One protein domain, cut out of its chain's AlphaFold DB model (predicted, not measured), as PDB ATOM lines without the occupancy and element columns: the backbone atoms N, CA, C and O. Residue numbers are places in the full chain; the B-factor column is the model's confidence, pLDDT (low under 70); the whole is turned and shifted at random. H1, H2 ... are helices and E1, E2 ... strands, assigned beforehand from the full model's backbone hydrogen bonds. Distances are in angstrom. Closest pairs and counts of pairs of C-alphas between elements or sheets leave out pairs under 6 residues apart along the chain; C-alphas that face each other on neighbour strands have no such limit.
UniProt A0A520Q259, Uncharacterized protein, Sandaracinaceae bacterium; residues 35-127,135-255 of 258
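AT A GLANCE: This is residues 35 to 127 and 135 to 255 of the 258 residues of an uncharacterized protein of Sandaracinaceae bacterium (UniProt A0A520Q259). A twisted sheet of four strands is covered by helices on both faces: H4 slants over one face, with H3 and H10 on that side, and H1 and H7 are over the other. H6 and H9 pack on H3, and H5 packs on H4 and H10. The printed part has 214 residues with ten named helices and four named strands, in the order H1 to H7, E1, H8, H9, E2, E3, E4, H10; the sheet's order is E1 E2 E3 E4, antiparallel, and the class is mixed. It is compact, with a radius of gyration of the C-alphas of 15.8 A, and spans 42 by 39 by 38 A.

HOW THE PARTS SIT: Start with H1, residues 35 to 50, on the sheet of E1, residues 170 to 177, E2, residues 202 to 211, E3, residues 215 to 224, and E4, residues 230 to 239; the closest C-alphas of H1 and E4, Thr 43 and Leu 230, are 6.1 A apart. H2, residues 54 to 57, touches H7, residues 148 to 162, closest at C-alphas Pro 54 and Leu 152, 5.0 A. H3, residues 63 to 78, touches H6, residues 113 to 125, at C-alphas Ser 77 and Thr 114, 4.3 A, and H9, residues 193 to 201, at Gly 68 and Tyr 195, 3.8 A. The hub H4, residues 85 to 102, is on the sheet at a height of 8.8 A, on the opposite face from H1; its C-alpha of Ala 97 is 4.3 A from that of Gly 234 in E4. With H5, residues 105 to 110, it forms a hairpin at a shallow tilt of 32 degrees. H4 only just touches H8, residues 178 to 183, with 3 pairs of C-alphas within 8 A, the closest Val 87 and Ile 180, 7.0 A. H10, residues 240 to 254, runs along E3 at 3 degrees on the local plane. E2, E3 and E4 form a meander, each strand the antiparallel neighbour of the one before; N 206 and O 221 are 2.8 A apart, N 218 and O 236 2.8 A, and between E1 and E2 N 173 and O 207 2.9 A. Every O i to N i+4 pair is within hydrogen-bond range in H1, H3, H6 and H7, but 11 of 14 in H4, 1 of 2 in H5, 4 of 5 in H9, 9 of 11 in H10, and 0 of 2 in H8, where 3 of 3 O i to N i+3 pairs are.

IN THESE COORDINATES: Find C-alpha 35 at (-25.222, -12.937, 8.487), where H1 begins; it runs 22.6 A. H4 is 25.8 A long and E3 28.5 A. H10 ends at C-alpha 254, (-27.813, -29.884, -7.332).

THE WHOLE: The two C-alphas farthest apart, Ser 187 and Ala 213, are 44.0 A apart. Residues 128 to 134 are not printed; C-alphas 127 and 135 are 19.6 A apart. Mean pLDDT of the printed part is 80.7, with 36 residues under 70, among them 135 to 146.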
ATOM      1  N   VAL A  35     -26.485 -13.684   8.606       92.44
ATOM      2  CA  VAL A  35     -25.222 -12.937   8.487       92.44
ATOM      3  C   VAL A  35     -24.616 -13.152   7.103       92.44
ATOM      4  O   VAL A  35     -24.242 -12.197   6.430       92.44
ATOM      5  N   GLU A  36     -24.594 -14.399   6.638       93.25
ATOM      6  CA  GLU A  36     -24.050 -14.732   5.324       93.25
ATOM      7  C   GLU A  36     -24.904 -14.164   4.183       93.25
ATOM      8  O   GLU A  36     -24.370 -13.620   3.218       93.25
ATOM      9  N   ARG A  37     -26.234 -14.161   4.339       94.88
ATOM     10  CA  ARG A  37     -27.152 -13.460   3.428       94.88
ATOM     11  C   ARG A  37     -26.836 -11.965   3.327       94.88
ATOM     12  O   ARG A  37     -26.815 -11.427   2.224       94.88
ATOM     13  N   SER A  38     -26.523 -11.312   4.448       94.81
ATOM     14  CA  SER A  38     -26.100  -9.906   4.445       94.81
ATOM     15  C   SER A  38     -24.783  -9.697   3.692       94.81
ATOM     16  O   SER A  38     -24.625  -8.672   3.027       94.81
ATOM     17  N   HIS A  39     -23.836 -10.637   3.772       95.69
ATOM     18  CA  HIS A  39     -22.590 -10.559   3.004       95.69
ATOM     19  C   HIS A  39     -22.818 -10.764   1.502       95.69
ATOM     20  O   HIS A  39     -22.196 -10.063   0.704       95.69
ATOM     21  N   ILE A  40     -23.726 -11.662   1.107       95.94
ATOM     22  CA  ILE A  40     -24.129 -11.856  -0.296       95.94
ATOM     23  C   ILE A  40     -24.691 -10.550  -0.876       95.94
ATOM     24  O   ILE A  40     -24.230 -10.086  -1.922       95.94
ATOM     25  N   ASP A  41     -25.621  -9.908  -0.163       94.81
ATOM     26  CA  ASP A  41     -26.202  -8.629  -0.585       94.81
ATOM     27  C   ASP A  41     -25.156  -7.516  -0.693       94.81
ATOM     28  O   ASP A  41     -25.108  -6.791  -1.695       94.81
ATOM     29  N   ALA A  42     -24.290  -7.389   0.317       95.31
ATOM     30  CA  ALA A  42     -23.217  -6.400   0.324       95.31
ATOM     31  C   ALA A  42     -22.250  -6.608  -0.853       95.31
ATOM     32  O   ALA A  42     -21.870  -5.645  -1.519       95.31
ATOM     33  N   THR A  43     -21.915  -7.864  -1.156       95.81
ATOM     34  CA  THR A  43     -21.015  -8.227  -2.258       95.81
ATOM     35  C   THR A  43     -21.633  -7.891  -3.612       95.81
ATOM     36  O   THR A  43     -20.960  -7.306  -4.459       95.81
ATOM     37  N   LYS A  44     -22.931  -8.155  -3.818       94.62
ATOM     38  CA  LYS A  44     -23.634  -7.732  -5.042       94.62
ATOM     39  C   LYS A  44     -23.674  -6.213  -5.189       94.62
ATOM     40  O   LYS A  44     -23.469  -5.702  -6.288       94.62
ATOM     41  N   ASN A  45     -23.893  -5.475  -4.101       94.31
ATOM     42  CA  ASN A  45     -23.866  -4.010  -4.144       94.31
ATOM     43  C   ASN A  45     -22.462  -3.477  -4.477       94.31
ATOM     44  O   ASN A  45     -22.337  -2.557  -5.286       94.31
ATOM     45  N   ALA A  46     -21.407  -4.080  -3.922       94.44
ATOM     46  CA  ALA A  46     -20.027  -3.753  -4.275       94.44
ATOM     47  C   ALA A  46     -19.725  -4.077  -5.749       94.44
ATOM     48  O   ALA A  46     -19.102  -3.277  -6.448       94.44
ATOM     49  N   LEU A  47     -20.224  -5.205  -6.259       92.75
ATOM     50  CA  LEU A  47     -20.090  -5.586  -7.666       92.75
ATOM     51  C   LEU A  47     -20.766  -4.562  -8.594       92.75
ATOM     52  O   LEU A  47     -20.165  -4.107  -9.565       92.75
ATOM     53  N   ALA A  48     -21.980  -4.122  -8.255       92.94
ATOM     54  CA  ALA A  48     -22.690  -3.087  -9.003       92.94
ATOM     55  C   ALA A  48     -21.976  -1.726  -8.963       92.94
ATOM     56  O   ALA A  48     -21.893  -1.041  -9.983       92.94
ATOM     57  N   ALA A  49     -21.416  -1.343  -7.811       93.75
ATOM     58  CA  ALA A  49     -20.679  -0.089  -7.652       93.75
ATOM     59  C   ALA A  49     -19.350  -0.063  -8.429       93.75
ATOM     60  O   ALA A  49     -18.861   1.006  -8.790       93.75
ATOM     61  N   THR A  50     -18.766  -1.231  -8.703       91.56
ATOM     62  CA  THR A  50     -17.451  -1.367  -9.354       91.56
ATOM     63  C   THR A  50     -17.524  -1.702 -10.842       91.56
ATOM     64  O   THR A  50     -16.491  -1.731 -11.508       91.56
ATOM     65  N   GLN A  51     -18.727  -1.867 -11.409       84.81
ATOM     66  CA  GLN A  51     -18.926  -2.336 -12.787       84.81
ATOM     67  C   GLN A  51     -18.201  -1.515 -13.866       84.81
ATOM     68  O   GLN A  51     -17.856  -2.056 -14.910       84.81
ATOM     69  N   ALA A  52     -17.958  -0.222 -13.637       87.00
ATOM     70  CA  ALA A  52     -17.281   0.671 -14.583       87.00
ATOM     71  C   ALA A  52     -15.808   0.949 -14.235       87.00
ATOM     72  O   ALA A  52     -15.163   1.755 -14.900       87.00
ATOM     73  N   ASN A  53     -15.272   0.308 -13.194       89.62
ATOM     74  CA  ASN A  53     -13.922   0.553 -12.703       89.62
ATOM     75  C   ASN A  53     -13.175  -0.776 -12.477       89.62
ATOM     76  O   ASN A  53     -13.293  -1.363 -11.400       89.62
ATOM     77  N   PRO A  54     -12.356  -1.223 -13.448       85.50
ATOM     78  CA  PRO A  54     -11.577  -2.459 -13.350       85.50
ATOM     79  C   PRO A  54     -10.688  -2.544 -12.099       85.50
ATOM     80  O   PRO A  54     -10.574  -3.607 -11.492       85.50
ATOM     81  N   ASN A  55     -10.104  -1.424 -11.663       87.56
ATOM     82  CA  ASN A  55      -9.237  -1.398 -10.479       87.56
ATOM     83  C   ASN A  55     -10.036  -1.608  -9.188       87.56
ATOM     84  O   ASN A  55      -9.574  -2.280  -8.270       87.56
ATOM     85  N   ALA A  56     -11.245  -1.049  -9.115       90.25
ATOM     86  CA  ALA A  56     -12.135  -1.276  -7.983       90.25
ATOM     87  C   ALA A  56     -12.752  -2.684  -8.029       90.25
ATOM     88  O   ALA A  56     -12.933  -3.310  -6.987       90.25
ATOM     89  N   LEU A  57     -12.999  -3.221  -9.228       89.12
ATOM     90  CA  LEU A  57     -13.495  -4.584  -9.426       89.12
ATOM     91  C   LEU A  57     -12.521  -5.642  -8.883       89.12
ATOM     92  O   LEU A  57     -12.958  -6.644  -8.317       89.12
ATOM     93  N   ALA A  58     -11.210  -5.385  -8.951       88.19
ATOM     94  CA  ALA A  58     -10.179  -6.239  -8.352       88.19
ATOM     95  C   ALA A  58     -10.323  -6.413  -6.826       88.19
ATOM     96  O   ALA A  58      -9.784  -7.359  -6.257       88.19
ATOM     97  N   GLN A  59     -11.053  -5.521  -6.146       90.19
ATOM     98  CA  GLN A  59     -11.337  -5.608  -4.707       90.19
ATOM     99  C   GLN A  59     -12.598  -6.420  -4.387       90.19
ATOM    100  O   GLN A  59     -12.914  -6.628  -3.221       90.19
ATOM    101  N   VAL A  60     -13.326  -6.876  -5.406       92.88
ATOM    102  CA  VAL A  60     -14.551  -7.674  -5.256       92.88
ATOM    103  C   VAL A  60     -14.359  -9.064  -5.858       92.88
ATOM    104  O   VAL A  60     -14.870 -10.049  -5.331       92.88
ATOM    105  N   VAL A  61     -13.589  -9.163  -6.943       90.62
ATOM    106  CA  VAL A  61     -13.380 -10.403  -7.698       90.62
ATOM    107  C   VAL A  61     -12.179 -11.186  -7.183       90.62
ATOM    108  O   VAL A  61     -11.101 -10.635  -6.988       90.62
ATOM    109  N   ASP A  62     -12.336 -12.491  -7.006       89.12
ATOM    110  CA  ASP A  62     -11.257 -13.418  -6.676       89.12
ATOM    111  C   ASP A  62     -10.616 -13.996  -7.948       89.12
ATOM    112  O   ASP A  62     -10.971 -15.087  -8.398       89.12
ATOM    113  N   LEU A  63      -9.690 -13.257  -8.568       82.50
ATOM    114  CA  LEU A  63      -9.018 -13.719  -9.793       82.50
ATOM    115  C   LEU A  63      -8.182 -14.982  -9.552       82.50
ATOM    116  O   LEU A  63      -8.174 -15.885 -10.389       82.50
ATOM    117  N   GLU A  64      -7.512 -15.070  -8.405       80.88
ATOM    118  CA  GLU A  64      -6.759 -16.263  -8.017       80.88
ATOM    119  C   GLU A  64      -7.691 -17.438  -7.723       80.88
ATOM    120  O   GLU A  64      -7.428 -18.552  -8.164       80.88
ATOM    121  N   GLY A  65      -8.812 -17.196  -7.039       82.38
ATOM    122  CA  GLY A  65      -9.823 -18.217  -6.785       82.38
ATOM    123  C   GLY A  65     -10.453 -18.741  -8.068       82.38
ATOM    124  O   GLY A  65     -10.692 -19.940  -8.192       82.38
ATOM    125  N   ARG A  66     -10.624 -17.877  -9.073       84.88
ATOM    126  CA  ARG A  66     -11.022 -18.291 -10.419       84.88
ATOM    127  C   ARG A  66      -9.970 -19.179 -11.080       84.88
ATOM    128  O   ARG A  66     -10.323 -20.266 -11.521       84.88
ATOM    129  N   ARG A  67      -8.691 -18.777 -11.092       80.44
ATOM    130  CA  ARG A  67      -7.585 -19.614 -11.610       80.44
ATOM    131  C   ARG A  67      -7.519 -20.971 -10.884       80.44
ATOM    132  O   ARG A  67      -7.393 -22.005 -11.531       80.44
ATOM    133  N   GLY A  68      -7.682 -20.981  -9.561       81.12
ATOM    134  CA  GLY A  68      -7.747 -22.206  -8.761       81.12
ATOM    135  C   GLY A  68      -8.934 -23.098  -9.140       81.12
ATOM    136  O   GLY A  68      -8.771 -24.302  -9.324       81.12
ATOM    137  N   ALA A  69     -10.119 -22.518  -9.329       83.62
ATOM    138  CA  ALA A  69     -11.295 -23.248  -9.792       83.62
ATOM    139  C   ALA A  69     -11.111 -23.830 -11.210       83.62
ATOM    140  O   ALA A  69     -11.603 -24.919 -11.493       83.62
ATOM    141  N   GLU A  70     -10.361 -23.162 -12.093       81.12
ATOM    142  CA  GLU A  70     -10.025 -23.707 -13.414       81.12
ATOM    143  C   GLU A  70      -9.133 -24.945 -13.311       81.12
ATOM    144  O   GLU A  70      -9.431 -25.969 -13.929       81.12
ATOM    145  N   ALA A  71      -8.080 -24.880 -12.490       80.19
ATOM    146  CA  ALA A  71      -7.204 -26.019 -12.225       80.19
ATOM    147  C   ALA A  71      -7.972 -27.202 -11.613       80.19
ATOM    148  O   ALA A  71      -7.739 -28.353 -11.989       80.19
ATOM    149  N   LEU A  72      -8.936 -26.925 -10.727       81.56
ATOM    150  CA  LEU A  72      -9.824 -27.938 -10.161       81.56
ATOM    151  C   LEU A  72     -10.663 -28.640 -11.234       81.56
ATOM    152  O   LEU A  72     -10.670 -29.869 -11.298       81.56
ATOM    153  N   ILE A  73     -11.351 -27.874 -12.084       79.88
ATOM    154  CA  ILE A  73     -12.212 -28.430 -13.137       79.88
ATOM    155  C   ILE A  73     -11.386 -29.242 -14.142       79.88
ATOM    156  O   ILE A  73     -11.797 -30.337 -14.528       79.88
ATOM    157  N   ALA A  74     -10.201 -28.753 -14.523       76.69
ATOM    158  CA  ALA A  74      -9.270 -29.518 -15.349       76.69
ATOM    159  C   ALA A  74      -8.865 -30.827 -14.662       76.69
ATOM    160  O   ALA A  74      -9.019 -31.898 -15.249       76.69
ATOM    161  N   GLY A  75      -8.403 -30.765 -13.410       74.56
ATOM    162  CA  GLY A  75      -7.961 -31.935 -12.651       74.56
ATOM    163  C   GLY A  75      -9.034 -33.013 -12.553       74.56
ATOM    164  O   GLY A  75      -8.778 -34.182 -12.844       74.56
ATOM    165  N   MET A  76     -10.257 -32.611 -12.221       73.12
ATOM    166  CA  MET A  76     -11.385 -33.522 -12.038       73.12
ATOM    167  C   MET A  76     -11.829 -34.267 -13.296       73.12
ATOM    168  O   MET A  76     -12.460 -35.315 -13.190       73.12
ATOM    169  N   SER A  77     -11.518 -33.742 -14.479       63.69
ATOM    170  CA  SER A  77     -11.831 -34.413 -15.745       63.69
ATOM    171  C   SER A  77     -10.761 -35.384 -16.228       63.69
ATOM    172  O   SER A  77     -11.052 -36.259 -17.038       63.69
ATOM    173  N   VAL A  78      -9.523 -35.238 -15.742       59.31
ATOM    174  CA  VAL A  78      -8.375 -36.053 -16.168       59.31
ATOM    175  C   VAL A  78      -8.257 -37.325 -15.332       59.31
ATOM    176  O   VAL A  78      -7.805 -38.355 -15.828       59.31
ATOM    177  N   GLN A  79      -8.683 -37.281 -14.071       58.97
ATOM    178  CA  GLN A  79      -8.753 -38.450 -13.205       58.97
ATOM    179  C   GLN A  79     -10.188 -38.612 -12.739       58.97
ATOM    180  O   GLN A  79     -10.752 -37.710 -12.127       58.97
ATOM    181  N   SER A  80     -10.785 -39.755 -13.069       49.41
ATOM    182  CA  SER A  80     -12.172 -40.070 -12.761       49.41
ATOM    183  C   SER A  80     -12.401 -40.131 -11.245       49.41
ATOM    184  O   SER A  80     -12.517 -41.210 -10.669       49.41
ATOM    185  N   ASN A  81     -12.613 -38.985 -10.603       52.56
ATOM    186  CA  ASN A  81     -13.365 -38.906  -9.349       52.56
ATOM    187  C   ASN A  81     -14.872 -39.136  -9.612       52.56
ATOM    188  O   ASN A  81     -15.722 -38.598  -8.910       52.56
ATOM    189  N   GLN A  82     -15.200 -39.976 -10.609       52.44
ATOM    190  CA  GLN A  82     -16.527 -40.317 -11.143       52.44
ATOM    191  C   GLN A  82     -17.447 -41.026 -10.127       52.44
ATOM    192  O   GLN A  82     -18.473 -41.584 -10.501       52.44
ATOM    193  N   GLY A  83     -17.097 -41.028  -8.841       58.25
ATOM    194  CA  GLY A  83     -17.889 -41.635  -7.776       58.25
ATOM    195  C   GLY A  83     -18.474 -40.648  -6.770       58.25
ATOM    196  O   GLY A  83     -19.405 -41.025  -6.060       58.25
ATOM    197  N   ASP A  84     -17.966 -39.410  -6.683       74.56
ATOM    198  CA  ASP A  84     -18.447 -38.443  -5.691       74.56
ATOM    199  C   ASP A  84     -19.355 -37.384  -6.330       74.56
ATOM    200  O   ASP A  84     -18.911 -36.394  -6.919       74.56
ATOM    201  N   ALA A  85     -20.661 -37.589  -6.163       77.69
ATOM    202  CA  ALA A  85     -21.688 -36.674  -6.640       77.69
ATOM    203  C   ALA A  85     -21.551 -35.256  -6.055       77.69
ATOM    204  O   ALA A  85     -21.952 -34.295  -6.704       77.69
ATOM    205  N   GLN A  86     -20.992 -35.084  -4.851       77.25
ATOM    206  CA  GLN A  86     -20.791 -33.753  -4.264       77.25
ATOM    207  C   GLN A  86     -19.689 -32.985  -4.990       77.25
ATOM    208  O   GLN A  86     -19.821 -31.790  -5.255       77.25
ATOM    209  N   VAL A  87     -18.617 -33.689  -5.342       78.62
ATOM    210  CA  VAL A  87     -17.487 -33.130  -6.082       78.62
ATOM    211  C   VAL A  87     -17.950 -32.707  -7.477       78.62
ATOM    212  O   VAL A  87     -17.689 -31.580  -7.900       78.62
ATOM    213  N   GLU A  88     -18.733 -33.551  -8.157       80.00
ATOM    214  CA  GLU A  88     -19.348 -33.208  -9.443       80.00
ATOM    215  C   GLU A  88     -20.239 -31.958  -9.345       80.00
ATOM    216  O   GLU A  88     -20.121 -31.040 -10.161       80.00
ATOM    217  N   ARG A  89     -21.092 -31.882  -8.318       83.44
ATOM    218  CA  ARG A  89     -21.979 -30.736  -8.084       83.44
ATOM    219  C   ARG A  89     -21.214 -29.436  -7.859       83.44
ATOM    220  O   ARG A  89     -21.548 -28.422  -8.473       83.44
ATOM    221  N   LEU A  90     -20.183 -29.448  -7.015       85.50
ATOM    222  CA  LEU A  90     -19.339 -28.273  -6.805       85.50
ATOM    223  C   LEU A  90     -18.679 -27.833  -8.119       85.50
ATOM    224  O   LEU A  90     -18.645 -26.644  -8.430       85.50
ATOM    225  N   SER A  91     -18.213 -28.779  -8.927       82.56
ATOM    226  CA  SER A  91     -17.590 -28.450 -10.207       82.56
ATOM    227  C   SER A  91     -18.559 -27.913 -11.239       82.56
ATOM    228  O   SER A  91     -18.173 -27.031 -11.995       82.56
ATOM    229  N   ARG A  92     -19.826 -28.332 -11.227       83.88
ATOM    230  CA  ARG A  92     -20.880 -27.680 -12.019       83.88
ATOM    231  C   ARG A  92     -21.087 -26.224 -11.588       83.88
ATOM    232  O   ARG A  92     -21.174 -25.348 -12.446       83.88
ATOM    233  N   VAL A  93     -21.092 -25.936 -10.279       87.50
ATOM    234  CA  VAL A  93     -21.153 -24.550  -9.764       87.50
ATOM    235  C   VAL A  93     -19.960 -23.729 -10.252       87.50
ATOM    236  O   VAL A  93     -20.133 -22.635 -10.784       87.50
ATOM    237  N   LEU A  94     -18.743 -24.245 -10.096       85.44
ATOM    238  CA  LEU A  94     -17.527 -23.535 -10.491       85.44
ATOM    239  C   LEU A  94     -17.395 -23.404 -12.014       85.44
ATOM    240  O   LEU A  94     -16.885 -22.395 -12.497       85.44
ATOM    241  N   TYR A  95     -17.898 -24.373 -12.778       80.56
ATOM    242  CA  TYR A  95     -17.921 -24.314 -14.236       80.56
ATOM    243  C   TYR A  95     -18.839 -23.198 -14.731       80.56
ATOM    244  O   TYR A  95     -18.410 -22.397 -15.560       80.56
ATOM    245  N   LEU A  96     -20.030 -23.048 -14.134       78.69
ATOM    246  CA  LEU A  96     -20.856 -21.854 -14.335       78.69
ATOM    247  C   LEU A  96     -20.067 -20.579 -13.957       78.69
ATOM    248  O   LEU A  96     -20.053 -19.600 -14.682       78.69
ATOM    249  N   ALA A  97     -19.308 -20.548 -12.862       76.19
ATOM    250  CA  ALA A  97     -18.518 -19.346 -12.551       76.19
ATOM    251  C   ALA A  97     -17.515 -18.963 -13.664       76.19
ATOM    252  O   ALA A  97     -17.332 -17.786 -13.972       76.19
ATOM    253  N   ILE A  98     -16.840 -19.962 -14.234       73.56
ATOM    254  CA  ILE A  98     -15.700 -19.775 -15.137       73.56
ATOM    255  C   ILE A  98     -16.126 -19.517 -16.574       73.56
ATOM    256  O   ILE A  98     -15.443 -18.754 -17.261       73.56
ATOM    257  N   MET A  99     -17.209 -20.135 -17.035       69.94
ATOM    258  CA  MET A  99     -17.633 -19.990 -18.422       69.94
ATOM    259  C   MET A  99     -18.271 -18.627 -18.688       69.94
ATOM    260  O   MET A  99     -18.075 -18.075 -19.769       69.94
ATOM    261  N   GLY A 100     -18.952 -18.041 -17.699       64.81
ATOM    262  CA  GLY A 100     -19.552 -16.716 -17.834       64.81
ATOM    263  C   GLY A 100     -20.440 -16.585 -19.079       64.81
ATOM    264  O   GLY A 100     -20.950 -17.561 -19.613       64.81
ATOM    265  N   ASP A 101     -20.632 -15.386 -19.617       57.78
ATOM    266  CA  ASP A 101     -21.536 -15.185 -20.767       57.78
ATOM    267  C   ASP A 101     -21.070 -15.807 -22.109       57.78
ATOM    268  O   ASP A 101     -21.711 -15.589 -23.137       57.78
ATOM    269  N   ALA A 102     -19.969 -16.562 -22.113       55.31
ATOM    270  CA  ALA A 102     -19.355 -17.120 -23.308       55.31
ATOM    271  C   ALA A 102     -20.001 -18.433 -23.781       55.31
ATOM    272  O   ALA A 102     -19.967 -18.730 -24.973       55.31
ATOM    273  N   GLU A 103     -20.604 -19.217 -22.886       61.62
ATOM    274  CA  GLU A 103     -21.352 -20.427 -23.249       61.62
ATOM    275  C   GLU A 103     -22.788 -20.357 -22.726       61.62
ATOM    276  O   GLU A 103     -23.066 -19.722 -21.704       61.62
ATOM    277  N   ASP A 104     -23.707 -21.017 -23.439       66.88
ATOM    278  CA  ASP A 104     -25.074 -21.204 -22.962       66.88
ATOM    279  C   ASP A 104     -25.017 -21.931 -21.611       66.88
ATOM    280  O   ASP A 104     -24.525 -23.061 -21.547       66.88
ATOM    281  N   PRO A 105     -25.497 -21.325 -20.517       67.31
ATOM    282  CA  PRO A 105     -25.432 -21.960 -19.211       67.31
ATOM    283  C   PRO A 105     -26.285 -23.234 -19.122       67.31
ATOM    284  O   PRO A 105     -26.062 -24.033 -18.216       67.31
ATOM    285  N   LEU A 106     -27.199 -23.485 -20.071       69.94
ATOM    286  CA  LEU A 106     -27.823 -24.804 -20.242       69.94
ATOM    287  C   LEU A 106     -26.792 -25.881 -20.604       69.94
ATOM    288  O   LEU A 106     -26.814 -26.972 -20.042       69.94
ATOM    289  N   ALA A 107     -25.828 -25.556 -21.466       67.44
ATOM    290  CA  ALA A 107     -24.779 -26.488 -21.861       67.44
ATOM    291  C   ALA A 107     -23.895 -26.891 -20.669       67.44
ATOM    292  O   ALA A 107     -23.462 -28.035 -20.598       67.44
ATOM    293  N   ALA A 108     -23.680 -25.999 -19.699       67.19
ATOM    294  CA  ALA A 108     -22.968 -26.315 -18.458       67.19
ATOM    295  C   ALA A 108     -23.719 -27.305 -17.547       67.19
ATOM    296  O   ALA A 108     -23.097 -28.033 -16.770       67.19
ATOM    297  N   LEU A 109     -25.049 -27.342 -17.631       71.94
ATOM    298  CA  LEU A 109     -25.881 -28.272 -16.868       71.94
ATOM    299  C   LEU A 109     -26.004 -29.630 -17.566       71.94
ATOM    300  O   LEU A 109     -25.986 -30.655 -16.888       71.94
ATOM    301  N   ASP A 110     -26.054 -29.636 -18.897       68.38
ATOM    302  CA  ASP A 110     -26.284 -30.847 -19.692       68.38
ATOM    303  C   ASP A 110     -24.992 -31.568 -20.117       68.38
ATOM    304  O   ASP A 110     -25.025 -32.747 -20.472       68.38
ATOM    305  N   GLN A 111     -23.838 -30.892 -20.101       68.25
ATOM    306  CA  GLN A 111     -22.566 -31.511 -20.478       68.25
ATOM    307  C   GLN A 111     -22.052 -32.497 -19.422       68.25
ATOM    308  O   GLN A 111     -22.172 -32.299 -18.209       68.25
ATOM    309  N   ASP A 112     -21.397 -33.548 -19.920       73.50
ATOM    310  CA  ASP A 112     -20.525 -34.408 -19.125       73.50
ATOM    311  C   ASP A 112     -19.352 -33.575 -18.585       73.50
ATOM    312  O   ASP A 112     -18.592 -32.974 -19.355       73.50
ATOM    313  N   MET A 113     -19.189 -33.560 -17.260       76.12
ATOM    314  CA  MET A 113     -18.109 -32.836 -16.586       76.12
ATOM    315  C   MET A 113     -16.715 -33.309 -17.018       76.12
ATOM    316  O   MET A 113     -15.762 -32.530 -16.969       76.12
ATOM    317  N   THR A 114     -16.594 -34.539 -17.519       74.69
ATOM    318  CA  THR A 114     -15.373 -35.057 -18.146       74.69
ATOM    319  C   THR A 114     -15.042 -34.278 -19.420       74.69
ATOM    320  O   THR A 114     -13.912 -33.836 -19.607       74.69
ATOM    321  N   MET A 115     -16.031 -34.035 -20.289       73.62
ATOM    322  CA  MET A 115     -15.831 -33.236 -21.503       73.62
ATOM    323  C   MET A 115     -15.595 -31.764 -21.175       73.62
ATOM    324  O   MET A 115     -14.718 -31.140 -21.774       73.62
ATOM    325  N   ALA A 116     -16.358 -31.209 -20.232       73.88
ATOM    326  CA  ALA A 116     -16.203 -29.825 -19.799       73.88
ATOM    327  C   ALA A 116     -14.791 -29.578 -19.250       73.88
ATOM    328  O   ALA A 116     -14.101 -28.654 -19.686       73.88
ATOM    329  N   GLY A 117     -14.309 -30.446 -18.358       72.19
ATOM    330  CA  GLY A 117     -12.963 -30.301 -17.831       72.19
ATOM    331  C   GLY A 117     -11.870 -30.649 -18.840       72.19
ATOM    332  O   GLY A 117     -10.833 -30.002 -18.792       72.19
ATOM    333  N   ALA A 118     -12.093 -31.537 -19.816       72.94
ATOM    334  CA  ALA A 118     -11.130 -31.755 -20.900       72.94
ATOM    335  C   ALA A 118     -10.917 -30.477 -21.733       72.94
ATOM    336  O   ALA A 118      -9.781 -30.157 -22.083       72.94
ATOM    337  N   ARG A 119     -11.979 -29.694 -21.984       74.38
ATOM    338  CA  ARG A 119     -11.856 -28.370 -22.625       74.38
ATOM    339  C   ARG A 119     -11.058 -27.399 -21.757       74.38
ATOM    340  O   ARG A 119     -10.201 -26.678 -22.264       74.38
ATOM    341  N   VAL A 120     -11.315 -27.393 -20.447       73.62
ATOM    342  CA  VAL A 120     -10.582 -26.554 -19.484       73.62
ATOM    343  C   VAL A 120      -9.109 -26.978 -19.387       73.62
ATOM    344  O   VAL A 120      -8.223 -26.131 -19.429       73.62
ATOM    345  N   ALA A 121      -8.816 -28.275 -19.351       71.62
ATOM    346  CA  ALA A 121      -7.465 -28.822 -19.332       71.62
ATOM    347  C   ALA A 121      -6.719 -28.525 -20.636       71.62
ATOM    348  O   ALA A 121      -5.560 -28.124 -20.592       71.62
ATOM    349  N   GLN A 122      -7.381 -28.648 -21.792       70.25
ATOM    350  CA  GLN A 122      -6.820 -28.250 -23.082       70.25
ATOM    351  C   GLN A 122      -6.476 -26.755 -23.099       70.25
ATOM    352  O   GLN A 122      -5.400 -26.395 -23.569       70.25
ATOM    353  N   ARG A 123      -7.332 -25.893 -22.527       65.88
ATOM    354  CA  ARG A 123      -7.046 -24.458 -22.360       65.88
ATOM    355  C   ARG A 123      -5.787 -24.220 -21.518       65.88
ATOM    356  O   ARG A 123      -4.921 -23.459 -21.943       65.88
ATOM    357  N   ILE A 124      -5.673 -24.879 -20.361       66.12
ATOM    358  CA  ILE A 124      -4.498 -24.764 -19.478       66.12
ATOM    359  C   ILE A 124      -3.233 -25.274 -20.193       66.12
ATOM    360  O   ILE A 124      -2.209 -24.595 -20.205       66.12
ATOM    361  N   ALA A 125      -3.307 -26.443 -20.836       64.50
ATOM    362  CA  ALA A 125      -2.173 -27.112 -21.475       64.50
ATOM    363  C   ALA A 125      -1.655 -26.395 -22.732       64.50
ATOM    364  O   ALA A 125      -0.465 -26.465 -23.031       64.50
ATOM    365  N   GLN A 126      -2.519 -25.693 -23.468       60.12
ATOM    366  CA  GLN A 126      -2.121 -24.893 -24.630       60.12
ATOM    367  C   GLN A 126      -1.389 -23.592 -24.253       60.12
ATOM    368  O   GLN A 126      -0.998 -22.850 -25.153       60.12
ATOM    369  N   GLY A 127      -1.200 -23.291 -22.959       52.69
ATOM    370  CA  GLY A 127      -0.541 -22.059 -22.503       52.69
ATOM    371  C   GLY A 127      -1.205 -20.793 -23.062       52.69
ATOM    372  O   GLY A 127      -0.506 -19.847 -23.411       52.69
ATOM    373  N   GLY A 135     -14.641 -12.316 -31.429       33.00
ATOM    374  CA  GLY A 135     -14.763 -11.244 -30.440       33.00
ATOM    375  C   GLY A 135     -16.030 -11.438 -29.607       33.00
ATOM    376  O   GLY A 135     -17.132 -11.379 -30.140       33.00
ATOM    377  N   GLY A 136     -15.857 -11.729 -28.317       35.34
ATOM    378  CA  GLY A 136     -16.933 -12.062 -27.379       35.34
ATOM    379  C   GLY A 136     -16.605 -13.294 -26.533       35.34
ATOM    380  O   GLY A 136     -16.600 -13.198 -25.313       35.34
ATOM    381  N   LEU A 137     -16.220 -14.401 -27.177       38.69
ATOM    382  CA  LEU A 137     -15.904 -15.690 -26.530       38.69
ATOM    383  C   LEU A 137     -14.560 -15.678 -25.785       38.69
ATOM    384  O   LEU A 137     -14.375 -16.361 -24.784       38.69
ATOM    385  N   ALA A 138     -13.622 -14.868 -26.269       39.59
ATOM    386  CA  ALA A 138     -12.269 -14.800 -25.741       39.59
ATOM    387  C   ALA A 138     -12.157 -14.025 -24.407       39.59
ATOM    388  O   ALA A 138     -11.400 -14.382 -23.508       39.59
ATOM    389  N   ALA A 139     -12.963 -12.979 -24.259       37.22
ATOM    390  CA  ALA A 139     -12.764 -11.925 -23.267       37.22
ATOM    391  C   ALA A 139     -13.332 -12.250 -21.868       37.22
ATOM    392  O   ALA A 139     -13.076 -11.563 -20.891       37.22
ATOM    393  N   MET A 140     -14.135 -13.299 -21.722       40.50
ATOM    394  CA  MET A 140     -14.656 -13.677 -20.401       40.50
ATOM    395  C   MET A 140     -14.242 -15.037 -19.908       40.50
ATOM    396  O   MET A 140     -14.386 -15.288 -18.718       40.50
ATOM    397  N   VAL A 141     -13.648 -15.853 -20.773       41.78
ATOM    398  CA  VAL A 141     -13.102 -17.179 -20.453       41.78
ATOM    399  C   VAL A 141     -11.575 -17.116 -20.279       41.78
ATOM    400  O   VAL A 141     -10.899 -18.138 -20.284       41.78
ATOM    401  N   GLY A 142     -10.995 -15.915 -20.147       39.56
ATOM    402  CA  GLY A 142      -9.549 -15.759 -19.972       39.56
ATOM    403  C   GLY A 142      -8.717 -16.045 -21.231       39.56
ATOM    404  O   GLY A 142      -7.538 -16.348 -21.101       39.56
ATOM    405  N   VAL A 143      -9.266 -15.906 -22.448       41.75
ATOM    406  CA  VAL A 143      -8.486 -15.839 -23.714       41.75
ATOM    407  C   VAL A 143      -7.959 -14.416 -23.925       41.75
ATOM    408  O   VAL A 143      -8.164 -13.715 -24.917       41.75
ATOM    409  N   VAL A 144      -7.300 -13.977 -22.884       40.09
ATOM    410  CA  VAL A 144      -6.884 -12.633 -22.575       40.09
ATOM    411  C   VAL A 144      -5.461 -12.842 -22.137       40.09
ATOM    412  O   VAL A 144      -5.193 -13.853 -21.481       40.09
ATOM    413  N   GLY A 145      -4.545 -11.948 -22.488       44.47
ATOM    414  CA  GLY A 145      -3.177 -12.127 -22.035       44.47
ATOM    415  C   GLY A 145      -3.093 -12.407 -20.539       44.47
ATOM    416  O   GLY A 145      -4.014 -12.098 -19.781       44.47
ATOM    417  N   ASP A 146      -1.976 -12.971 -20.097       53.78
ATOM    418  CA  ASP A 146      -1.663 -13.184 -18.676       53.78
ATOM    419  C   ASP A 146      -1.633 -11.878 -17.831       53.78
ATOM    420  O   ASP A 146      -1.122 -11.858 -16.716       53.78
ATOM    421  N   ASP A 147      -2.199 -10.779 -18.343       71.19
ATOM    422  CA  ASP A 147      -2.460  -9.507 -17.688       71.19
ATOM    423  C   ASP A 147      -3.831  -9.520 -16.988       71.19
ATOM    424  O   ASP A 147      -4.892  -9.415 -17.618       71.19
ATOM    425  N   ASP A 148      -3.809  -9.573 -15.655       74.69
ATOM    426  CA  ASP A 148      -4.995  -9.407 -14.807       74.69
ATOM    427  C   ASP A 148      -5.749  -8.101 -15.114       74.69
ATOM    428  O   ASP A 148      -6.978  -8.053 -15.019       74.69
ATOM    429  N   GLY A 149      -5.048  -7.052 -15.561       79.19
ATOM    430  CA  GLY A 149      -5.661  -5.797 -15.980       79.19
ATOM    431  C   GLY A 149      -6.596  -5.964 -17.178       79.19
ATOM    432  O   GLY A 149      -7.666  -5.353 -17.212       79.19
ATOM    433  N   GLN A 150      -6.236  -6.798 -18.156       77.12
ATOM    434  CA  GLN A 150      -7.092  -7.080 -19.307       77.12
ATOM    435  C   GLN A 150      -8.310  -7.919 -18.899       77.12
ATOM    436  O   GLN A 150      -9.427  -7.574 -19.285       77.12
ATOM    437  N   ARG A 151      -8.127  -8.913 -18.020       76.50
ATOM    438  CA  ARG A 151      -9.233  -9.734 -17.492       76.50
ATOM    439  C   ARG A 151     -10.252  -8.883 -16.741       76.50
ATOM    440  O   ARG A 151     -11.454  -8.984 -16.975       76.50
ATOM    441  N   LEU A 152      -9.778  -7.982 -15.883       83.19
ATOM    442  CA  LEU A 152     -10.639  -7.059 -15.141       83.19
ATOM    443  C   LEU A 152     -11.386  -6.088 -16.059       83.19
ATOM    444  O   LEU A 152     -12.547  -5.782 -15.795       83.19
ATOM    445  N   ARG A 153     -10.754  -5.610 -17.143       82.12
ATOM    446  CA  ARG A 153     -11.429  -4.761 -18.142       82.12
ATOM    447  C   ARG A 153     -12.609  -5.488 -18.775       82.12
ATOM    448  O   ARG A 153     -13.683  -4.914 -18.905       82.12
ATOM    449  N   GLU A 154     -12.446  -6.747 -19.135       77.88
ATOM    450  CA  GLU A 154     -13.494  -7.488 -19.829       77.88
ATOM    451  C   GLU A 154     -14.583  -7.995 -18.880       77.88
ATOM    452  O   GLU A 154     -15.768  -7.930 -19.212       77.88
ATOM    453  N   MET A 155     -14.216  -8.378 -17.654       83.69
ATOM    454  CA  MET A 155     -15.175  -8.599 -16.570       83.69
ATOM    455  C   MET A 155     -15.982  -7.323 -16.276       83.69
ATOM    456  O   MET A 155     -17.199  -7.378 -16.123       83.69
ATOM    457  N   SER A 156     -15.347  -6.152 -16.278       85.62
ATOM    458  CA  SER A 156     -16.045  -4.868 -16.150       85.62
ATOM    459  C   SER A 156     -17.037  -4.644 -17.300       85.62
ATOM    460  O   SER A 156     -18.194  -4.304 -17.051       85.62
ATOM    461  N   VAL A 157     -16.645  -4.920 -18.547       83.69
ATOM    462  CA  VAL A 157     -17.551  -4.848 -19.708       83.69
ATOM    463  C   VAL A 157     -18.724  -5.834 -19.573       83.69
ATOM    464  O   VAL A 157     -19.860  -5.474 -19.884       83.69
ATOM    465  N   SER A 158     -18.482  -7.051 -19.081       83.38
ATOM    466  CA  SER A 158     -19.532  -8.033 -18.774       83.38
ATOM    467  C   SER A 158     -20.581  -7.493 -17.814       83.38
ATOM    468  O   SER A 158     -21.778  -7.539 -18.100       83.38
ATOM    469  N   LEU A 159     -20.120  -6.958 -16.678       85.88
ATOM    470  CA  LEU A 159     -20.996  -6.428 -15.643       85.88
ATOM    471  C   LEU A 159     -21.836  -5.290 -16.197       85.88
ATOM    472  O   LEU A 159     -23.045  -5.289 -16.006       85.88
ATOM    473  N   GLN A 160     -21.232  -4.374 -16.958       86.38
ATOM    474  CA  GLN A 160     -21.973  -3.276 -17.580       86.38
ATOM    475  C   GLN A 160     -23.096  -3.770 -18.497       86.38
ATOM    476  O   GLN A 160     -24.196  -3.216 -18.461       86.38
ATOM    477  N   ARG A 161     -22.855  -4.823 -19.294       83.31
ATOM    478  CA  ARG A 161     -23.898  -5.425 -20.142       83.31
ATOM    479  C   ARG A 161     -25.022  -6.044 -19.323       83.31
ATOM    480  O   ARG A 161     -26.184  -5.924 -19.698       83.31
ATOM    481  N   GLY A 162     -24.674  -6.705 -18.226       81.62
ATOM    482  CA  GLY A 162     -25.635  -7.378 -17.365       81.62
ATOM    483  C   GLY A 162     -26.399  -6.472 -16.400       81.62
ATOM    484  O   GLY A 162     -27.412  -6.903 -15.859       81.62
ATOM    485  N   GLN A 163     -25.956  -5.224 -16.220       88.25
ATOM    486  CA  GLN A 163     -26.619  -4.190 -15.419       88.25
ATOM    487  C   GLN A 163     -26.946  -4.624 -13.969       88.25
ATOM    488  O   GLN A 163     -28.102  -4.512 -13.539       88.25
ATOM    489  N   PRO A 164     -25.951  -5.073 -13.174       88.62
ATOM    490  CA  PRO A 164     -26.133  -5.576 -11.809       88.62
ATOM    491  C   PRO A 164     -26.801  -4.575 -10.854       88.62
ATOM    492  O   PRO A 164     -27.425  -4.972  -9.874       88.62
ATOM    493  N   GLN A 165     -26.723  -3.272 -11.140       91.62
ATOM    494  CA  GLN A 165     -27.423  -2.223 -10.391       91.62
ATOM    495  C   GLN A 165     -28.953  -2.341 -10.447       91.62
ATOM    496  O   GLN A 165     -29.639  -1.769  -9.607       91.62
ATOM    497  N   THR A 166     -29.492  -3.051 -11.440       93.06
ATOM    498  CA  THR A 166     -30.935  -3.295 -11.582       93.06
ATOM    499  C   THR A 166     -31.397  -4.544 -10.831       93.06
ATOM    500  O   THR A 166     -32.591  -4.838 -10.802       93.06
ATOM    501  N   CYS A 167     -30.463  -5.290 -10.234       93.25
ATOM    502  CA  CYS A 167     -30.743  -6.535  -9.543       93.25
ATOM    503  C   CYS A 167     -31.243  -6.293  -8.114       93.25
ATOM    504  O   CYS A 167     -30.614  -5.593  -7.310       93.25
ATOM    505  N   GLY A 168     -32.394  -6.889  -7.812       89.94
ATOM    506  CA  GLY A 168     -33.095  -6.790  -6.540       89.94
ATOM    507  C   GLY A 168     -32.786  -7.969  -5.608       89.94
ATOM    508  O   GLY A 168     -31.608  -8.269  -5.393       89.94
ATOM    509  N   PRO A 169     -33.812  -8.601  -5.006       87.56
ATOM    510  CA  PRO A 169     -33.619  -9.691  -4.058       87.56
ATOM    511  C   PRO A 169     -32.979 -10.916  -4.714       87.56
ATOM    512  O   PRO A 169     -32.989 -11.078  -5.941       87.56
ATOM    513  N   PHE A 170     -32.432 -11.783  -3.865       94.88
ATOM    514  CA  PHE A 170     -31.729 -12.981  -4.285       94.88
ATOM    515  C   PHE A 170     -32.275 -14.253  -3.657       94.88
ATOM    516  O   PHE A 170     -32.819 -14.247  -2.552       94.88
ATOM    517  N   ASP A 171     -32.004 -15.352  -4.347       93.69
ATOM    518  CA  ASP A 171     -32.198 -16.706  -3.860       93.69
ATOM    519  C   ASP A 171     -30.861 -17.435  -3.852       93.69
ATOM    520  O   ASP A 171     -30.113 -17.430  -4.834       93.69
ATOM    521  N   VAL A 172     -30.566 -18.090  -2.734       93.31
ATOM    522  CA  VAL A 172     -29.464 -19.047  -2.676       93.31
ATOM    523  C   VAL A 172     -29.914 -20.293  -3.425       93.31
ATOM    524  O   VAL A 172     -30.893 -20.919  -3.030       93.31
ATOM    525  N   ILE A 173     -29.203 -20.649  -4.496       92.00
ATOM    526  CA  ILE A 173     -29.439 -21.907  -5.208       92.00
ATOM    527  C   ILE A 173     -28.789 -23.036  -4.416       92.00
ATOM    528  O   ILE A 173     -29.449 -24.006  -4.062       92.00
ATOM    529  N   VAL A 174     -27.497 -22.895  -4.112       91.94
ATOM    530  CA  VAL A 174     -26.752 -23.883  -3.331       91.94
ATOM    531  C   VAL A 174     -25.563 -23.240  -2.620       91.94
ATOM    532  O   VAL A 174     -25.059 -22.195  -3.034       91.94
ATOM    533  N   SER A 175     -25.136 -23.835  -1.510       92.62
ATOM    534  CA  SER A 175     -23.945 -23.437  -0.756       92.62
ATOM    535  C   SER A 175     -23.208 -24.675  -0.280       92.62
ATOM    536  O   SER A 175     -23.823 -25.533   0.347       92.62
ATOM    537  N   TYR A 176     -21.920 -24.754  -0.602       91.06
ATOM    538  CA  TYR A 176     -21.040 -25.874  -0.287       91.06
ATOM    539  C   TYR A 176     -19.939 -25.441   0.672       91.06
ATOM    540  O   TYR A 176     -19.290 -24.418   0.453       91.06
ATOM    541  N   ASP A 177     -19.707 -26.238   1.707       90.50
ATOM    542  CA  ASP A 177     -18.529 -26.164   2.559       90.50
ATOM    543  C   ASP A 177     -17.302 -26.594   1.749       90.50
ATOM    544  O   ASP A 177     -17.312 -27.611   1.048       90.50
ATOM    545  N   ALA A 178     -16.239 -25.797   1.817       87.12
ATOM    546  CA  ALA A 178     -15.046 -26.014   1.013       87.12
ATOM    547  C   ALA A 178     -14.153 -27.162   1.515       87.12
ATOM    548  O   ALA A 178     -13.194 -27.522   0.832       87.12
ATOM    549  N   GLY A 179     -14.470 -27.784   2.656       84.50
ATOM    550  CA  GLY A 179     -13.813 -28.992   3.154       84.50
ATOM    551  C   GLY A 179     -13.796 -30.124   2.125       84.50
ATOM    552  O   GLY A 179     -12.820 -30.869   2.056       84.50
ATOM    553  N   ILE A 180     -14.793 -30.170   1.234       81.19
ATOM    554  CA  ILE A 180     -14.838 -31.100   0.100       81.19
ATOM    555  C   ILE A 180     -13.607 -31.005  -0.815       81.19
ATOM    556  O   ILE A 180     -13.116 -32.026  -1.292       81.19
ATOM    557  N   LEU A 181     -13.037 -29.807  -1.004       83.25
ATOM    558  CA  LEU A 181     -11.823 -29.600  -1.807       83.25
ATOM    559  C   LEU A 181     -10.617 -30.334  -1.210       83.25
ATOM    560  O   LEU A 181      -9.682 -30.703  -1.925       83.25
ATOM    561  N   GLY A 182     -10.641 -30.560   0.107       80.25
ATOM    562  CA  GLY A 182      -9.700 -31.386   0.856       80.25
ATOM    563  C   GLY A 182      -9.539 -32.785   0.279       80.25
ATOM    564  O   GLY A 182      -8.420 -33.283   0.264       80.25
ATOM    565  N   HIS A 183     -10.617 -33.353  -0.260       78.75
ATOM    566  CA  HIS A 183     -10.698 -34.730  -0.744       78.75
ATOM    567  C   HIS A 183     -10.387 -34.882  -2.236       78.75
ATOM    568  O   HIS A 183     -10.340 -36.000  -2.747       78.75
ATOM    569  N   ILE A 184     -10.168 -33.770  -2.938       76.62
ATOM    570  CA  ILE A 184      -9.878 -33.770  -4.368       76.62
ATOM    571  C   ILE A 184      -8.365 -33.714  -4.561       76.62
ATOM    572  O   ILE A 184      -7.723 -32.708  -4.239       76.62
ATOM    573  N   HIS A 185      -7.827 -34.803  -5.107       79.75
ATOM    574  CA  HIS A 185      -6.413 -34.990  -5.414       79.75
ATOM    575  C   HIS A 185      -6.258 -35.448  -6.852       79.75
ATOM    576  O   HIS A 185      -6.857 -36.442  -7.258       79.75
ATOM    577  N   THR A 186      -5.484 -34.690  -7.619       76.19
ATOM    578  CA  THR A 186      -5.192 -34.962  -9.024       76.19
ATOM    579  C   THR A 186      -3.807 -34.432  -9.349       76.19
ATOM    580  O   THR A 186      -3.336 -33.487  -8.714       76.19
ATOM    581  N   SER A 187      -3.165 -34.967 -10.388       76.12
ATOM    582  CA  SER A 187      -1.852 -34.474 -10.823       76.12
ATOM    583  C   SER A 187      -1.853 -32.991 -11.214       76.12
ATOM    584  O   SER A 187      -0.812 -32.349 -11.125       76.12
ATOM    585  N   ILE A 188      -2.995 -32.436 -11.632       80.00
ATOM    586  CA  ILE A 188      -3.132 -31.009 -11.944       80.00
ATOM    587  C   ILE A 188      -3.255 -30.214 -10.644       80.00
ATOM    588  O   ILE A 188      -2.428 -29.353 -10.365       80.00
ATOM    589  N   THR A 189      -4.247 -30.536  -9.812       80.25
ATOM    590  CA  THR A 189      -4.519 -29.791  -8.576       80.25
ATOM    591  C   THR A 189      -3.377 -29.866  -7.571       80.25
ATOM    592  O   THR A 189      -3.066 -28.870  -6.926       80.25
ATOM    593  N   ASP A 190      -2.728 -31.020  -7.422       83.88
ATOM    594  CA  ASP A 190      -1.666 -31.213  -6.429       83.88
ATOM    595  C   ASP A 190      -0.383 -30.442  -6.781       83.88
ATOM    596  O   ASP A 190       0.383 -30.092  -5.886       83.88
ATOM    597  N   ASN A 191      -0.182 -30.115  -8.063       83.25
ATOM    598  CA  ASN A 191       0.982 -29.369  -8.547       83.25
ATOM    599  C   ASN A 191       0.686 -27.886  -8.849       83.25
ATOM    600  O   ASN A 191       1.617 -27.124  -9.111       83.25
ATOM    601  N   ASP A 192      -0.578 -27.454  -8.811       81.88
ATOM    602  CA  ASP A 192      -0.959 -26.064  -9.073       81.88
ATOM    603  C   ASP A 192      -0.898 -25.214  -7.792       81.88
ATOM    604  O   ASP A 192      -1.732 -25.325  -6.890       81.88
ATOM    605  N   ALA A 193       0.099 -24.328  -7.711       84.00
ATOM    606  CA  ALA A 193       0.314 -23.474  -6.542       84.00
ATOM    607  C   ALA A 193      -0.857 -22.509  -6.266       84.00
ATOM    608  O   ALA A 193      -1.140 -22.209  -5.104       84.00
ATOM    609  N   THR A 194      -1.557 -22.050  -7.309       83.31
ATOM    610  CA  THR A 194      -2.690 -21.121  -7.176       83.31
ATOM    611  C   THR A 194      -3.893 -21.838  -6.577       83.31
ATOM    612  O   THR A 194      -4.521 -21.334  -5.646       83.31
ATOM    613  N   TYR A 195      -4.179 -23.052  -7.051       85.75
ATOM    614  CA  TYR A 195      -5.202 -23.911  -6.472       85.75
ATOM    615  C   TYR A 195      -4.889 -24.246  -5.016       85.75
ATOM    616  O   TYR A 195      -5.769 -24.107  -4.170       85.75
ATOM    617  N   GLN A 196      -3.652 -24.639  -4.694       89.56
ATOM    618  CA  GLN A 196      -3.281 -24.969  -3.314       89.56
ATOM    619  C   GLN A 196      -3.444 -23.765  -2.377       89.56
ATOM    620  O   GLN A 196      -3.992 -23.912  -1.282       89.56
ATOM    621  N   ALA A 197      -3.047 -22.566  -2.813       89.62
ATOM    622  CA  ALA A 197      -3.245 -21.338  -2.046       89.62
ATOM    623  C   ALA A 197      -4.736 -21.009  -1.856       89.62
ATOM    624  O   ALA A 197      -5.177 -20.728  -0.740       89.62
ATOM    625  N   TRP A 198      -5.535 -21.093  -2.925       90.12
ATOM    626  CA  TRP A 198      -6.977 -20.859  -2.856       90.12
ATOM    627  C   TRP A 198      -7.682 -21.870  -1.943       90.12
ATOM    628  O   TRP A 198      -8.396 -21.462  -1.024       90.12
ATOM    629  N   LYS A 199      -7.404 -23.171  -2.109       91.38
ATOM    630  CA  LYS A 199      -7.931 -24.283  -1.293       91.38
ATOM    631  C   LYS A 199      -7.703 -24.072   0.206       91.38
ATOM    632  O   LYS A 199      -8.555 -24.437   1.008       91.38
ATOM    633  N   GLN A 200      -6.577 -23.481   0.604       91.50
ATOM    634  CA  GLN A 200      -6.260 -23.242   2.018       91.50
ATOM    635  C   GLN A 200      -7.081 -22.116   2.660       91.50
ATOM    636  O   GLN A 200      -7.250 -22.112   3.888       91.50
ATOM    637  N   ARG A 201      -7.569 -21.155   1.863       93.56
ATOM    638  CA  ARG A 201      -8.315 -19.992   2.363       93.56
ATOM    639  C   ARG A 201      -9.817 -20.086   2.146       93.56
ATOM    640  O   ARG A 201     -10.550 -19.562   2.980       93.56
ATOM    641  N   VAL A 202     -10.295 -20.727   1.084       94.31
ATOM    642  CA  VAL A 202     -11.736 -20.835   0.831       94.31
ATOM    643  C   VAL A 202     -12.416 -21.674   1.923       94.31
ATOM    644  O   VAL A 202     -11.919 -22.714   2.343       94.31
ATOM    645  N   GLN A 203     -13.540 -21.178   2.433       94.56
ATOM    646  CA  GLN A 203     -14.353 -21.808   3.477       94.56
ATOM    647  C   GLN A 203     -15.686 -22.303   2.923       94.56
ATOM    648  O   GLN A 203     -16.179 -23.339   3.354       94.56
ATOM    649  N   ALA A 204     -16.259 -21.571   1.971       94.25
ATOM    650  CA  ALA A 204     -17.503 -21.950   1.322       94.25
ATOM    651  C   ALA A 204     -17.580 -21.404  -0.105       94.25
ATOM    652  O   ALA A 204     -16.964 -20.381  -0.421       94.25
ATOM    653  N   VAL A 205     -18.366 -22.082  -0.940       94.62
ATOM    654  CA  VAL A 205     -18.719 -21.677  -2.304       94.62
ATOM    655  C   VAL A 205     -20.237 -21.563  -2.398       94.62
ATOM    656  O   VAL A 205     -20.959 -22.508  -2.082       94.62
ATOM    657  N   HIS A 206     -20.728 -20.419  -2.860       95.25
ATOM    658  CA  HIS A 206     -22.148 -20.123  -3.005       95.25
ATOM    659  C   HIS A 206     -22.492 -19.917  -4.472       95.25
ATOM    660  O   HIS A 206     -21.793 -19.180  -5.164       95.25
ATOM    661  N   LEU A 207     -23.604 -20.495  -4.920       94.38
ATOM    662  CA  LEU A 207     -24.276 -20.110  -6.156       94.38
ATOM    663  C   LEU A 207     -25.569 -19.386  -5.792       94.38
ATOM    664  O   LEU A 207     -26.456 -19.948  -5.144       94.38
ATOM    665  N   VAL A 208     -25.671 -18.136  -6.224       95.69
ATOM    666  CA  VAL A 208     -26.782 -17.245  -5.896       95.69
ATOM    667  C   VAL A 208     -27.410 -16.721  -7.176       95.69
ATOM    668  O   VAL A 208     -26.702 -16.385  -8.122       95.69
ATOM    669  N   ARG A 209     -28.737 -16.613  -7.198       94.81
ATOM    670  CA  ARG A 209     -29.481 -15.924  -8.249       94.81
ATOM    671  C   ARG A 209     -29.972 -14.582  -7.740       94.81
ATOM    672  O   ARG A 209     -30.706 -14.553  -6.762       94.81
ATOM    673  N   PHE A 210     -29.691 -13.513  -8.468       95.31
ATOM    674  CA  PHE A 210     -30.386 -12.239  -8.330       95.31
ATOM    675  C   PHE A 210     -31.378 -12.059  -9.475       95.31
ATOM    676  O   PHE A 210     -31.054 -12.327 -10.635       95.31
ATOM    677  N   THR A 211     -32.577 -11.576  -9.162       93.75
ATOM    678  CA  THR A 211     -33.539 -11.146 -10.183       93.75
ATOM    679  C   THR A 211     -33.282  -9.689 -10.533       93.75
ATOM    680  O   THR A 211     -33.253  -8.832  -9.651       93.75
ATOM    681  N   CYS A 212     -33.100  -9.404 -11.818       91.31
ATOM    682  CA  CYS A 212     -32.823  -8.072 -12.343       91.31
ATOM    683  C   CYS A 212     -33.972  -7.616 -13.252       91.31
ATOM    684  O   CYS A 212     -34.942  -8.347 -13.455       91.31
ATOM    685  N   ALA A 213     -33.902  -6.391 -13.779       87.62
ATOM    686  CA  ALA A 213     -35.041  -5.787 -14.476       87.62
ATOM    687  C   ALA A 213     -35.504  -6.577 -15.718       87.62
ATOM    688  O   ALA A 213     -36.699  -6.629 -16.001       87.62
ATOM    689  N   THR A 214     -34.575  -7.181 -16.463       84.38
ATOM    690  CA  THR A 214     -34.865  -7.875 -17.735       84.38
ATOM    691  C   THR A 214     -34.261  -9.279 -17.825       84.38
ATOM    692  O   THR A 214     -34.491  -9.998 -18.799       84.38
ATOM    693  N   ASN A 215     -33.487  -9.688 -16.823       89.69
ATOM    694  CA  ASN A 215     -32.725 -10.930 -16.794       89.69
ATOM    695  C   ASN A 215     -32.518 -11.406 -15.342       89.69
ATOM    696  O   ASN A 215     -32.951 -10.768 -14.382       89.69
ATOM    697  N   HIS A 216     -31.859 -12.550 -15.186       91.25
ATOM    698  CA  HIS A 216     -31.330 -13.025 -13.912       91.25
ATOM    699  C   HIS A 216     -29.814 -13.013 -13.968       91.25
ATOM    700  O   HIS A 216     -29.217 -13.302 -15.006       91.25
ATOM    701  N   MET A 217     -29.203 -12.733 -12.826       91.81
ATOM    702  CA  MET A 217     -27.768 -12.838 -12.633       91.81
ATOM    703  C   MET A 217     -27.482 -14.025 -11.717       91.81
ATOM    704  O   MET A 217     -27.891 -14.029 -10.558       91.81
ATOM    705  N   LEU A 218     -26.779 -15.028 -12.231       91.50
ATOM    706  CA  LEU A 218     -26.215 -16.108 -11.430       91.50
ATOM    707  C   LEU A 218     -24.809 -15.698 -11.026       91.50
ATOM    708  O   LEU A 218     -24.014 -15.343 -11.890       91.50
ATOM    709  N   VAL A 219     -24.497 -15.725  -9.737       92.88
ATOM    710  CA  VAL A 219     -23.198 -15.300  -9.211       92.88
ATOM    711  C   VAL A 219     -22.624 -16.405  -8.357       92.88
ATOM    712  O   VAL A 219     -23.311 -16.939  -7.483       92.88
ATOM    713  N   VAL A 220     -21.354 -16.714  -8.598       93.31
ATOM    714  CA  VAL A 220     -20.592 -17.626  -7.756       93.31
ATOM    715  C   VAL A 220     -19.688 -16.820  -6.849       93.31
ATOM    716  O   VAL A 220     -18.857 -16.031  -7.311       93.31
ATOM    717  N   MET A 221     -19.877 -17.012  -5.549       95.75
ATOM    718  CA  MET A 221     -19.167 -16.290  -4.504       95.75
ATOM    719  C   MET A 221     -18.415 -17.259  -3.602       95.75
ATOM    720  O   MET A 221     -18.897 -18.357  -3.330       95.75
ATOM    721  N   THR A 222     -17.265 -16.839  -3.094       95.56
ATOM    722  CA  THR A 222     -16.516 -17.561  -2.073       95.56
ATOM    723  C   THR A 222     -16.470 -16.794  -0.773       95.56
ATOM    724  O   THR A 222     -16.261 -15.580  -0.745       95.56
ATOM    725  N   ARG A 223     -16.610 -17.535   0.321       95.81
ATOM    726  CA  ARG A 223     -16.202 -17.072   1.640       95.81
ATOM    727  C   ARG A 223     -14.756 -17.472   1.854       95.81
ATOM    728  O   ARG A 223     -14.454 -18.663   1.841       95.81
ATOM    729  N   ASN A 224     -13.884 -16.504   2.097       94.62
ATOM    730  CA  ASN A 224     -12.466 -16.753   2.329       94.62
ATOM    731  C   ASN A 224     -12.095 -16.462   3.788       94.62
ATOM    732  O   ASN A 224     -12.564 -15.504   4.403       94.62
ATOM    733  N   ARG A 225     -11.227 -17.295   4.361       93.06
ATOM    734  CA  ARG A 225     -10.706 -17.132   5.716       93.06
ATOM    735  C   ARG A 225      -9.888 -15.846   5.794       93.06
ATOM    736  O   ARG A 225      -8.982 -15.636   4.997       93.06
ATOM    737  N   GLY A 226     -10.164 -15.041   6.816       89.12
ATOM    738  CA  GLY A 226      -9.460 -13.779   7.050       89.12
ATOM    739  C   GLY A 226     -10.014 -12.598   6.253       89.12
ATOM    740  O   GLY A 226      -9.524 -11.487   6.428       89.12
ATOM    741  N   GLU A 227     -11.049 -12.806   5.435       90.69
ATOM    742  CA  GLU A 227     -11.744 -11.736   4.723       90.69
ATOM    743  C   GLU A 227     -13.070 -11.387   5.417       90.69
ATOM    744  O   GLU A 227     -13.760 -12.249   5.962       90.69
ATOM    745  N   ALA A 228     -13.420 -10.097   5.425       83.75
ATOM    746  CA  ALA A 228     -14.621  -9.596   6.098       83.75
ATOM    747  C   ALA A 228     -15.921  -9.841   5.310       83.75
ATOM    748  O   ALA A 228     -17.006  -9.717   5.868       83.75
ATOM    749  N   GLY A 229     -15.820 -10.162   4.020       89.06
ATOM    750  CA  GLY A 229     -16.957 -10.368   3.128       89.06
ATOM    751  C   GLY A 229     -16.700 -11.498   2.138       89.06
ATOM    752  O   GLY A 229     -15.704 -12.214   2.241       89.06
ATOM    753  N   LEU A 230     -17.616 -11.653   1.183       96.19
ATOM    754  CA  LEU A 230     -17.465 -12.625   0.108       96.19
ATOM    755  C   LEU A 230     -16.700 -12.019  -1.061       96.19
ATOM    756  O   LEU A 230     -16.708 -10.806  -1.283       96.19
ATOM    757  N   ARG A 231     -16.079 -12.893  -1.846       95.19
ATOM    758  CA  ARG A 231     -15.459 -12.543  -3.119       95.19
ATOM    759  C   ARG A 231     -16.201 -13.211  -4.257       95.19
ATOM    760  O   ARG A 231     -16.762 -14.286  -4.097       95.19
ATOM    761  N   VAL A 232     -16.207 -12.577  -5.419       93.50
ATOM    762  CA  VAL A 232     -16.886 -13.091  -6.611       93.50
ATOM    763  C   VAL A 232     -15.886 -13.844  -7.477       93.50
ATOM    764  O   VAL A 232     -14.884 -13.269  -7.889       93.50
ATOM    765  N   ILE A 233     -16.160 -15.106  -7.797       87.38
ATOM    766  CA  ILE A 233     -15.358 -15.859  -8.773       87.38
ATOM    767  C   ILE A 233     -15.814 -15.527 -10.197       87.38
ATOM    768  O   ILE A 233     -14.992 -15.306 -11.085       87.38
ATOM    769  N   GLY A 234     -17.126 -15.453 -10.413       87.31
ATOM    770  CA  GLY A 234     -17.702 -15.169 -11.721       87.31
ATOM    771  C   GLY A 234     -19.223 -15.107 -11.698       87.31
ATOM    772  O   GLY A 234     -19.854 -15.258 -10.646       87.31
ATOM    773  N   TRP A 235     -19.810 -14.847 -12.864       88.31
ATOM    774  CA  TRP A 235     -21.252 -14.679 -13.025       88.31
ATOM    775  C   TRP A 235     -21.729 -15.038 -14.431       88.31
ATOM    776  O   TRP A 235     -20.975 -14.954 -15.397       88.31
ATOM    777  N   HIS A 236     -23.023 -15.336 -14.539       86.56
ATOM    778  CA  HIS A 236     -23.765 -15.449 -15.789       86.56
ATOM    779  C   HIS A 236     -24.985 -14.539 -15.774       86.56
ATOM    780  O   HIS A 236     -25.666 -14.417 -14.756       86.56
ATOM    781  N   PHE A 237     -25.315 -13.992 -16.938       85.88
ATOM    782  CA  PHE A 237     -26.592 -13.334 -17.172       85.88
ATOM    783  C   PHE A 237     -27.459 -14.230 -18.043       85.88
ATOM    784  O   PHE A 237     -27.040 -14.643 -19.121       85.88
ATOM    785  N   VAL A 238     -28.666 -14.528 -17.572       86.38
ATOM    786  CA  VAL A 238     -29.626 -15.370 -18.289       86.38
ATOM    787  C   VAL A 238     -30.938 -14.637 -18.455       86.38
ATOM    788  O   VAL A 238     -31.442 -14.002 -17.530       86.38
ATOM    789  N   THR A 239     -31.519 -14.716 -19.644       88.56
ATOM    790  CA  THR A 239     -32.869 -14.196 -19.879       88.56
ATOM    791  C   THR A 239     -33.891 -14.941 -19.017       88.56
ATOM    792  O   THR A 239     -33.642 -16.054 -18.550       88.56
ATOM    793  N   GLN A 240     -35.082 -14.363 -18.841       88.69
ATOM    794  CA  GLN A 240     -36.191 -15.052 -18.170       88.69
ATOM    795  C   GLN A 240     -36.478 -16.425 -18.803       88.69
ATOM    796  O   GLN A 240     -36.663 -17.400 -18.083       88.69
ATOM    797  N   ALA A 241     -36.480 -16.516 -20.137       88.19
ATOM    798  CA  ALA A 241     -36.746 -17.767 -20.847       88.19
ATOM    799  C   ALA A 241     -35.670 -18.832 -20.573       88.19
ATOM    800  O   ALA A 241     -36.002 -19.978 -20.278       88.19
ATOM    801  N   GLN A 242     -34.391 -18.443 -20.606       87.50
ATOM    802  CA  GLN A 242     -33.284 -19.340 -20.258       87.50
ATOM    803  C   GLN A 242     -33.367 -19.791 -18.801       87.50
ATOM    804  O   GLN A 242     -33.230 -20.978 -18.526       87.50
ATOM    805  N   TRP A 243     -33.658 -18.874 -17.872       88.94
ATOM    806  CA  TRP A 243     -33.832 -19.223 -16.466       88.94
ATOM    807  C   TRP A 243     -34.939 -20.262 -16.265       88.94
ATOM    808  O   TRP A 243     -34.725 -21.263 -15.583       88.94
ATOM    809  N   GLU A 244     -36.105 -20.060 -16.877       89.06
ATOM    810  CA  GLU A 244     -37.216 -21.011 -16.769       89.06
ATOM    811  C   GLU A 244     -36.873 -22.379 -17.370       89.06
ATOM    812  O   GLU A 244     -37.246 -23.400 -16.796       89.06
ATOM    813  N   SER A 245     -36.103 -22.407 -18.461       87.31
ATOM    814  CA  SER A 245     -35.598 -23.647 -19.058       87.31
ATOM    815  C   SER A 245     -34.571 -24.357 -18.167       87.31
ATOM    816  O   SER A 245     -34.583 -25.580 -18.064       87.31
ATOM    817  N   MET A 246     -33.678 -23.609 -17.514       85.81
ATOM    818  CA  MET A 246     -32.601 -24.157 -16.681       85.81
ATOM    819  C   MET A 246     -33.076 -24.607 -15.302       85.81
ATOM    820  O   MET A 246     -32.510 -25.534 -14.726       85.81
ATOM    821  N   ARG A 247     -34.071 -23.926 -14.726       85.88
ATOM    822  CA  ARG A 247     -34.488 -24.105 -13.328       85.88
ATOM    823  C   ARG A 247     -34.794 -25.567 -12.956       85.88
ATOM    824  O   ARG A 247     -34.371 -25.968 -11.871       85.88
ATOM    825  N   PRO A 248     -35.465 -26.385 -13.794       85.25
ATOM    826  CA  PRO A 248     -35.618 -27.817 -13.528       85.25
ATOM    827  C   PRO A 248     -34.280 -28.572 -13.532       85.25
ATOM    828  O   PRO A 248     -34.014 -29.349 -12.618       85.25
ATOM    829  N   GLY A 249     -33.408 -28.295 -14.507       83.00
ATOM    830  CA  GLY A 249     -32.075 -28.897 -14.606       83.00
ATOM    831  C   GLY A 249     -31.190 -28.575 -13.401       83.00
ATOM    832  O   GLY A 249     -30.566 -29.474 -12.854       83.00
ATOM    833  N   LEU A 250     -31.219 -27.332 -12.904       84.00
ATOM    834  CA  LEU A 250     -30.510 -26.920 -11.684       84.00
ATOM    835  C   LEU A 250     -30.968 -27.709 -10.450       84.00
ATOM    836  O   LEU A 250     -30.143 -28.091  -9.624       84.00
ATOM    837  N   ARG A 251     -32.275 -27.975 -10.327       82.62
ATOM    838  CA  ARG A 251     -32.817 -28.775  -9.219       82.62
ATOM    839  C   ARG A 251     -32.271 -30.196  -9.235       82.62
ATOM    840  O   ARG A 251     -31.867 -30.686  -8.188       82.62
ATOM    841  N   HIS A 252     -32.225 -30.831 -10.405       81.19
ATOM    842  CA  HIS A 252     -31.672 -32.178 -10.548       81.19
ATOM    843  C   HIS A 252     -30.152 -32.200 -10.380       81.19
ATOM    844  O   HIS A 252     -29.631 -33.030  -9.641       81.19
ATOM    845  N   ALA A 253     -29.452 -31.258 -11.014       80.81
ATOM    846  CA  ALA A 253     -28.001 -31.161 -10.971       80.81
ATOM    847  C   ALA A 253     -27.477 -30.934  -9.552       80.81
ATOM    848  O   ALA A 253     -26.399 -31.421  -9.243       80.81
ATOM    849  N   PHE A 254     -28.227 -30.230  -8.695       82.50
ATOM    850  CA  PHE A 254     -27.813 -29.884  -7.332       82.50
ATOM    851  C   PHE A 254     -28.636 -30.538  -6.220       82.50
ATOM    852  O   PHE A 254     -28.405 -30.215  -5.060       82.50
ATOM    853  N   ASP A 255     -29.539 -31.468  -6.551       79.38
ATOM    854  CA  ASP A 255     -30.325 -32.241  -5.572       79.38
ATOM    855  C   ASP A 255     -31.118 -31.345  -4.604       79.38
ATOM    856  O   ASP A 255     -31.071 -31.480  -3.382       79.38
TER     857      ASP A 255